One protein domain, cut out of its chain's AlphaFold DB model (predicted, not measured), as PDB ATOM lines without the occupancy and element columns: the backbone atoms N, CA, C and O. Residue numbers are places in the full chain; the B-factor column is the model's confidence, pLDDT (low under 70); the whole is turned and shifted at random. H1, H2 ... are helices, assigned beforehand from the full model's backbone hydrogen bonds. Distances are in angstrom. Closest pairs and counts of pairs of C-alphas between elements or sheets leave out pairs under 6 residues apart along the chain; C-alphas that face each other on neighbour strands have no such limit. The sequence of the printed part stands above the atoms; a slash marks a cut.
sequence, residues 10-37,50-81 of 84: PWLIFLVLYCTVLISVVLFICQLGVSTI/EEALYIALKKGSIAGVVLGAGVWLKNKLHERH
ATOM      1  N   PRO A  10     -16.403 -39.295   3.662       65.75
ATOM      2  CA  PRO A  10     -15.004 -39.469   3.253       65.75
ATOM      3  C   PRO A  10     -14.205 -38.166   3.103       65.75
ATOM      4  O   PRO A  10     -13.044 -38.131   3.488       65.75
ATOM      5  N   TRP A  11     -14.804 -37.086   2.604       72.50
ATOM      6  CA  TRP A  11     -14.142 -35.791   2.423       72.50
ATOM      7  C   TRP A  11     -13.769 -35.136   3.754       72.50
ATOM      8  O   TRP A  11     -12.696 -34.557   3.894       72.50
ATOM      9  N   LEU A  12     -14.635 -35.263   4.762       70.19
ATOM     10  CA  LEU A  12     -14.359 -34.758   6.108       70.19
ATOM     11  C   LEU A  12     -13.254 -35.564   6.790       70.19
ATOM     12  O   LEU A  12     -12.397 -34.982   7.446       70.19
ATOM     13  N   ILE A  13     -13.247 -36.885   6.604       72.56
ATOM     14  CA  ILE A  13     -12.173 -37.753   7.103       72.56
ATOM     15  C   ILE A  13     -10.850 -37.398   6.420       72.56
ATOM     16  O   ILE A  13      -9.835 -37.262   7.100       72.56
ATOM     17  N   PHE A  14     -10.868 -37.179   5.104       74.12
ATOM     18  CA  PHE A  14      -9.692 -36.770   4.341       74.12
ATOM     19  C   PHE A  14      -9.149 -35.420   4.818       74.12
ATOM     20  O   PHE A  14      -7.948 -35.277   5.029       74.12
ATOM     21  N   LEU A  15     -10.034 -34.452   5.073       77.69
ATOM     22  CA  LEU A  15      -9.665 -33.139   5.600       77.69
ATOM     23  C   LEU A  15      -9.075 -33.230   7.016       77.69
ATOM     24  O   LEU A  15      -8.092 -32.558   7.312       77.69
ATOM     25  N   VAL A  16      -9.638 -34.080   7.881       78.38
ATOM     26  CA  VAL A  16      -9.109 -34.320   9.234       78.38
ATOM     27  C   VAL A  16      -7.732 -34.980   9.175       78.38
ATOM     28  O   VAL A  16      -6.820 -34.530   9.865       78.38
ATOM     29  N   LEU A  17      -7.552 -35.996   8.328       78.88
ATOM     30  CA  LEU A  17      -6.254 -36.640   8.099       78.88
ATOM     31  C   LEU A  17      -5.220 -35.638   7.591       78.88
ATOM     32  O   LEU A  17      -4.132 -35.543   8.150       78.88
ATOM     33  N   TYR A  18      -5.584 -34.842   6.588       75.62
ATOM     34  CA  TYR A  18      -4.715 -33.826   6.013       75.62
ATOM     35  C   TYR A  18      -4.313 -32.758   7.039       75.62
ATOM     36  O   TYR A  18      -3.129 -32.459   7.172       75.62
ATOM     37  N   CYS A  19      -5.263 -32.247   7.832       74.81
ATOM     38  CA  CYS A  19      -4.965 -31.319   8.931       74.81
ATOM     39  C   CYS A  19      -4.047 -31.944   9.984       74.81
ATOM     40  O   CYS A  19      -3.123 -31.290  10.458       74.81
ATOM     41  N   THR A  20      -4.277 -33.208  10.339       77.94
ATOM     42  CA  THR A  20      -3.462 -33.914  11.338       77.94
ATOM     43  C   THR A  20      -2.024 -34.082  10.844       77.94
ATOM     44  O   THR A  20      -1.085 -33.798  11.586       77.94
ATOM     45  N   VAL A  21      -1.845 -34.467   9.576       78.75
ATOM     46  CA  VAL A  21      -0.527 -34.579   8.934       78.75
ATOM     47  C   VAL A  21       0.159 -33.217   8.851       78.75
ATOM     48  O   VAL A  21       1.313 -33.103   9.252       78.75
ATOM     49  N   LEU A  22      -0.545 -32.167   8.412       77.69
ATOM     50  CA  LEU A  22       0.002 -30.809   8.346       77.69
ATOM     51  C   LEU A  22       0.477 -30.307   9.711       77.69
ATOM     52  O   LEU A  22       1.603 -29.831   9.827       77.69
ATOM     53  N   ILE A  23      -0.351 -30.447  10.749       78.94
ATOM     54  CA  ILE A  23       0.012 -30.035  12.111       78.94
ATOM     55  C   ILE A  23       1.224 -30.836  12.599       78.94
ATOM     56  O   ILE A  23       2.142 -30.264  13.182       78.94
ATOM     57  N   SER A  24       1.270 -32.141  12.321       75.88
ATOM     58  CA  SER A  24       2.400 -32.991  12.700       75.88
ATOM     59  C   SER A  24       3.704 -32.570  12.006       75.88
ATOM     60  O   SER A  24       4.730 -32.449  12.671       75.88
ATOM     61  N   VAL A  25       3.658 -32.248  10.708       77.88
ATOM     62  CA  VAL A  25       4.816 -31.752   9.941       77.88
ATOM     63  C   VAL A  25       5.291 -30.392  10.458       77.88
ATOM     64  O   VAL A  25       6.489 -30.191  10.638       77.88
ATOM     65  N   VAL A  26       4.375 -29.465  10.752       78.50
ATOM     66  CA  VAL A  26       4.731 -28.144  11.301       78.50
ATOM     67  C   VAL A  26       5.392 -28.283  12.672       78.50
ATOM     68  O   VAL A  26       6.433 -27.675  12.914       78.50
ATOM     69  N   LEU A  27       4.834 -29.118  13.552       77.94
ATOM     70  CA  LEU A  27       5.433 -29.393  14.858       77.94
ATOM     71  C   LEU A  27       6.817 -30.039  14.720       77.94
ATOM     72  O   LEU A  27       7.732 -29.665  15.449       77.94
ATOM     73  N   PHE A  28       6.993 -30.943  13.754       74.31
ATOM     74  CA  PHE A  28       8.283 -31.561  13.460       74.31
ATOM     75  C   PHE A  28       9.327 -30.526  13.018       74.31
ATOM     76  O   PHE A  28      10.431 -30.498  13.558       74.31
ATOM     77  N   ILE A  29       8.967 -29.616  12.108       77.50
ATOM     78  CA  ILE A  29       9.859 -28.544  11.636       77.50
ATOM     79  C   ILE A  29      10.208 -27.574  12.774       77.50
ATOM     80  O   ILE A  29      11.376 -27.218  12.931       77.50
ATOM     81  N   CYS A  30       9.236 -27.182  13.602       75.25
ATOM     82  CA  CYS A  30       9.491 -26.347  14.778       75.25
ATOM     83  C   CYS A  30      10.469 -27.021  15.748       75.25
ATOM     84  O   CYS A  30      11.397 -26.376  16.237       75.25
ATOM     85  N   GLN A  31      10.303 -28.323  15.995       67.81
ATOM     86  CA  GLN A  31      11.182 -29.078  16.884       67.81
ATOM     87  C   GLN A  31      12.609 -29.183  16.319       67.81
ATOM     88  O   GLN A  31      13.577 -29.000  17.059       67.81
ATOM     89  N   LEU A  32      12.746 -29.412  15.007       71.50
ATOM     90  CA  LEU A  32      14.037 -29.412  14.313       71.50
ATOM     91  C   LEU A  32      14.717 -28.037  14.365       71.50
ATOM     92  O   LEU A  32      15.928 -27.960  14.581       71.50
ATOM     93  N   GLY A  33      13.949 -26.956  14.219       74.00
ATOM     94  CA  GLY A  33      14.449 -25.585  14.313       74.00
ATOM     95  C   GLY A  33      14.991 -25.258  15.702       74.00
ATOM     96  O   GLY A  33      16.137 -24.831  15.831       74.00
ATOM     97  N   VAL A  34      14.212 -25.537  16.752       70.25
ATOM     98  CA  VAL A  34      14.646 -25.344  18.149       70.25
ATOM     99  C   VAL A  34      15.899 -26.164  18.444       70.25
ATOM    100  O   VAL A  34      16.853 -25.650  19.024       70.25
ATOM    101  N   SER A  35      15.936 -27.415  17.987       64.44
ATOM    102  CA  SER A  35      17.084 -28.298  18.185       64.44
ATOM    103  C   SER A  35      18.351 -27.804  17.472       64.44
ATOM    104  O   SER A  35      19.436 -27.848  18.050       64.44
ATOM    105  N   THR A  36      18.213 -27.265  16.259       65.31
ATOM    106  CA  THR A  36      19.331 -26.701  15.484       65.31
ATOM    107  C   THR A  36      19.885 -25.426  16.128       65.31
ATOM    108  O   THR A  36      21.099 -25.247  16.195       65.31
ATOM    109  N   ILE A  37      19.018 -24.554  16.656       66.25
ATOM    110  CA  ILE A  37      19.430 -23.318  17.348       66.25
ATOM    111  C   ILE A  37      20.166 -23.636  18.657       66.25
ATOM    112  O   ILE A  37      21.161 -22.984  18.985       66.25
ATOM    113  N   GLU A  50      14.291 -38.298  22.977       54.81
ATOM    114  CA  GLU A  50      13.481 -39.248  23.729       54.81
ATOM    115  C   GLU A  50      12.400 -38.551  24.561       54.81
ATOM    116  O   GLU A  50      11.228 -38.871  24.413       54.81
ATOM    117  N   GLU A  51      12.754 -37.533  25.349       63.34
ATOM    118  CA  GLU A  51      11.802 -36.765  26.166       63.34
ATOM    119  C   GLU A  51      10.819 -35.972  25.294       63.34
ATOM    120  O   GLU A  51       9.605 -35.990  25.518       63.34
ATOM    121  N   ALA A  52      11.327 -35.290  24.262       63.75
ATOM    122  CA  ALA A  52      10.509 -34.472  23.374       63.75
ATOM    123  C   ALA A  52       9.554 -35.324  22.527       63.75
ATOM    124  O   ALA A  52       8.366 -34.996  22.432       63.75
ATOM    125  N   LEU A  53      10.034 -36.442  21.965       64.88
ATOM    126  CA  LEU A  53       9.171 -37.418  21.304       64.88
ATOM    127  C   LEU A  53       8.193 -38.010  22.294       64.88
ATOM    128  O   LEU A  53       7.022 -38.071  21.968       64.88
ATOM    129  N   TYR A  54       8.616 -38.408  23.490       68.62
ATOM    130  CA  TYR A  54       7.723 -39.021  24.467       68.62
ATOM    131  C   TYR A  54       6.570 -38.084  24.846       68.62
ATOM    132  O   TYR A  54       5.405 -38.488  24.844       68.62
ATOM    133  N   ILE A  55       6.858 -36.801  25.077       71.44
ATOM    134  CA  ILE A  55       5.840 -35.788  25.377       71.44
ATOM    135  C   ILE A  55       4.940 -35.531  24.162       71.44
ATOM    136  O   ILE A  55       3.714 -35.463  24.318       71.44
ATOM    137  N   ALA A  56       5.510 -35.411  22.962       70.62
ATOM    138  CA  ALA A  56       4.754 -35.182  21.733       70.62
ATOM    139  C   ALA A  56       3.883 -36.390  21.354       70.62
ATOM    140  O   ALA A  56       2.712 -36.211  21.029       70.62
ATOM    141  N   LEU A  57       4.402 -37.614  21.468       71.31
ATOM    142  CA  LEU A  57       3.678 -38.860  21.220       71.31
ATOM    143  C   LEU A  57       2.565 -39.035  22.246       71.31
ATOM    144  O   LEU A  57       1.452 -39.389  21.878       71.31
ATOM    145  N   LYS A  58       2.825 -38.747  23.527       77.62
ATOM    146  CA  LYS A  58       1.814 -38.862  24.582       77.62
ATOM    147  C   LYS A  58       0.684 -37.857  24.372       77.62
ATOM    148  O   LYS A  58      -0.484 -38.242  24.374       77.62
ATOM    149  N   LYS A  59       1.008 -36.579  24.150       75.31
ATOM    150  CA  LYS A  59      -0.002 -35.533  23.909       75.31
ATOM    151  C   LYS A  59      -0.730 -35.743  22.578       75.31
ATOM    152  O   LYS A  59      -1.952 -35.630  22.531       75.31
ATOM    153  N   GLY A  60       0.008 -36.095  21.529       73.56
ATOM    154  CA  GLY A  60      -0.514 -36.374  20.194       73.56
ATOM    155  C   GLY A  60      -1.398 -37.618  20.153       73.56
ATOM    156  O   GLY A  60      -2.451 -37.582  19.527       73.56
ATOM    157  N   SER A  61      -1.036 -38.680  20.875       72.12
ATOM    158  CA  SER A  61      -1.842 -39.901  20.989       72.12
ATOM    159  C   SER A  61      -3.161 -39.633  21.710       72.12
ATOM    160  O   SER A  61      -4.216 -39.992  21.198       72.12
ATOM    161  N   ILE A  62      -3.142 -38.907  22.836       77.56
ATOM    162  CA  ILE A  62      -4.375 -38.549  23.558       77.56
ATOM    163  C   ILE A  62      -5.294 -37.701  22.669       77.56
ATOM    164  O   ILE A  62      -6.480 -38.006  22.537       77.56
ATOM    165  N   ALA A  63      -4.752 -36.664  22.023       75.06
ATOM    166  CA  ALA A  63      -5.522 -35.812  21.121       75.06
ATOM    167  C   ALA A  63      -6.058 -36.598  19.910       75.06
ATOM    168  O   ALA A  63      -7.228 -36.464  19.554       75.06
ATOM    169  N   GLY A  64      -5.233 -37.459  19.313       74.25
ATOM    170  CA  GLY A  64      -5.598 -38.295  18.171       74.25
ATOM    171  C   GLY A  64      -6.683 -39.316  18.505       74.25
ATOM    172  O   GLY A  64      -7.634 -39.462  17.741       74.25
ATOM    173  N   VAL A  65      -6.600 -39.971  19.666       76.31
ATOM    174  CA  VAL A  65      -7.611 -40.934  20.130       76.31
ATOM    175  C   VAL A  65      -8.940 -40.235  20.413       76.31
ATOM    176  O   VAL A  65      -9.979 -40.719  19.969       76.31
ATOM    177  N   VAL A  66      -8.928 -39.080  21.088       80.00
ATOM    178  CA  VAL A  66     -10.152 -38.310  21.372       80.00
ATOM    179  C   VAL A  66     -10.824 -37.838  20.080       80.00
ATOM    180  O   VAL A  66     -12.033 -38.008  19.912       80.00
ATOM    181  N   LEU A  67     -10.051 -37.292  19.138       72.56
ATOM    182  CA  LEU A  67     -10.581 -36.829  17.855       72.56
ATOM    183  C   LEU A  67     -11.058 -37.995  16.979       72.56
ATOM    184  O   LEU A  67     -12.145 -37.921  16.401       72.56
ATOM    185  N   GLY A  68     -10.299 -39.091  16.926       73.38
ATOM    186  CA  GLY A  68     -10.668 -40.304  16.196       73.38
ATOM    187  C   GLY A  68     -11.957 -40.931  16.729       73.38
ATOM    188  O   GLY A  68     -12.859 -41.248  15.950       73.38
ATOM    189  N   ALA A  69     -12.095 -41.027  18.054       76.50
ATOM    190  CA  ALA A  69     -13.310 -41.515  18.704       76.50
ATOM    191  C   ALA A  69     -14.518 -40.603  18.426       76.50
ATOM    192  O   ALA A  69     -15.606 -41.099  18.124       76.50
ATOM    193  N   GLY A  70     -14.329 -39.279  18.459       78.38
ATOM    194  CA  GLY A  70     -15.378 -38.309  18.134       78.38
ATOM    195  C   GLY A  70     -15.890 -38.444  16.696       78.38
ATOM    196  O   GLY A  70     -17.101 -38.440  16.457       78.38
ATOM    197  N   VAL A  71     -14.982 -38.633  15.734       73.69
ATOM    198  CA  VAL A  71     -15.341 -38.860  14.323       73.69
ATOM    199  C   VAL A  71     -16.046 -40.206  14.140       73.69
ATOM    200  O   VAL A  71     -17.068 -40.262  13.451       73.69
ATOM    201  N   TRP A  72     -15.560 -41.274  14.781       75.31
ATOM    202  CA  TRP A  72     -16.191 -42.598  14.726       75.31
ATOM    203  C   TRP A  72     -17.625 -42.571  15.259       75.31
ATOM    204  O   TRP A  72     -18.540 -43.092  14.615       75.31
ATOM    205  N   LEU A  73     -17.844 -41.895  16.390       80.25
ATOM    206  CA  LEU A  73     -19.166 -41.752  16.990       80.25
ATOM    207  C   LEU A  73     -20.115 -40.959  16.082       80.25
ATOM    208  O   LEU A  73     -21.248 -41.385  15.853       80.25
ATOM    209  N   LYS A  74     -19.643 -39.845  15.507       72.31
ATOM    210  CA  LYS A  74     -20.430 -39.028  14.572       72.31
ATOM    211  C   LYS A  74     -20.828 -39.820  13.324       72.31
ATOM    212  O   LYS A  74     -21.977 -39.732  12.892       72.31
ATOM    213  N   ASN A  75     -19.906 -40.607  12.768       71.50
ATOM    214  CA  ASN A  75     -20.192 -41.455  11.612       71.50
ATOM    215  C   ASN A  75     -21.246 -42.520  11.947       71.50
ATOM    216  O   ASN A  75     -22.233 -42.675  11.229       71.50
ATOM    217  N   LYS A  76     -21.094 -43.184  13.098       75.69
ATOM    218  CA  LYS A  76     -22.031 -44.216  13.555       75.69
ATOM    219  C   LYS A  76     -23.436 -43.667  13.820       75.69
ATOM    220  O   LYS A  76     -24.416 -44.360  13.560       75.69
ATOM    221  N   LEU A  77     -23.552 -42.428  14.298       75.88
ATOM    222  CA  LEU A  77     -24.842 -41.759  14.492       75.88
ATOM    223  C   LEU A  77     -25.511 -41.404  13.154       75.88
ATOM    224  O   LEU A  77     -26.712 -41.611  12.989       75.88
ATOM    225  N   HIS A  78     -24.733 -40.921  12.183       73.31
ATOM    226  CA  HIS A  78     -25.238 -40.570  10.854       73.31
ATOM    227  C   HIS A  78     -25.773 -41.802  10.105       73.31
ATOM    228  O   HIS A  78     -26.868 -41.759   9.548       73.31
ATOM    229  N   GLU A  79     -25.067 -42.930  10.184       73.19
ATOM    230  CA  GLU A  79     -25.486 -44.202   9.576       73.19
ATOM    231  C   GLU A  79     -26.797 -44.745  10.182       73.19
ATOM    232  O   GLU A  79     -27.600 -45.383   9.502       73.19
ATOM    233  N   ARG A  80     -27.056 -44.449  11.464       65.38
ATOM    234  CA  ARG A  80     -28.297 -44.823  12.167       65.38
ATOM    235  C   ARG A  80     -29.463 -43.887  11.841       65.38
ATOM    236  O   ARG A  80     -30.601 -44.345  11.831       65.38
ATOM    237  N   HIS A  81     -29.192 -42.612  11.566       61.97
ATOM    238  CA  HIS A  81     -30.207 -41.618  11.200       61.97
ATOM    239  C   HIS A  81     -30.589 -41.654   9.711       61.97
ATOM    240  O   HIS A  81     -31.719 -41.319   9.388       61.97
TER     241      HIS A  81
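This is residues 10 to 37 and 50 to 81 of the 84 residues of an uncharacterized protein of Kluyvera genomosp. 2 (UniProt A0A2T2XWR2). What is the shape? Two long helices, H1 then H2, run side by side opposite ways, loosely paired and shifted lengthwise, and residues 32 to 37 of H1 and 76 to 81 of H2 stick out at opposite ends. What is its make-up? The printed part has 60 residues, no named strand, and is all helix. It is a loose rod of 53 by 21 by 9 A, with a radius of gyration of the C-alphas of 15.1 A.

Where is H1? It covers residues 10 to 37, 40.6 A long, from C-alpha 10 at (-15.004, -39.469, 3.253). Where is H2? It covers residues 50 to 81, 45.5 A long, to C-alpha 81 at (-30.207, -41.618, 11.200).

Do H1 and H2 touch? They are close but not clearly touching; their closest C-alphas, of Ile 13 and Val 71, are 8.0 A apart. How do they run? Opposite ways, at a shallow tilt of 10 degrees. What do their backbones show? In H1 and H2 every O i to N i+4 pair is within hydrogen-bond range.

Is there a cut? Residues 38 to 49 are not printed, and C-alphas 37 and 50 are 18.2 A apart. Where is confidence low? The model's pLDDT is under 70 at residues 10, 31, 35 to 37, 50 to 54 and 80 to 81.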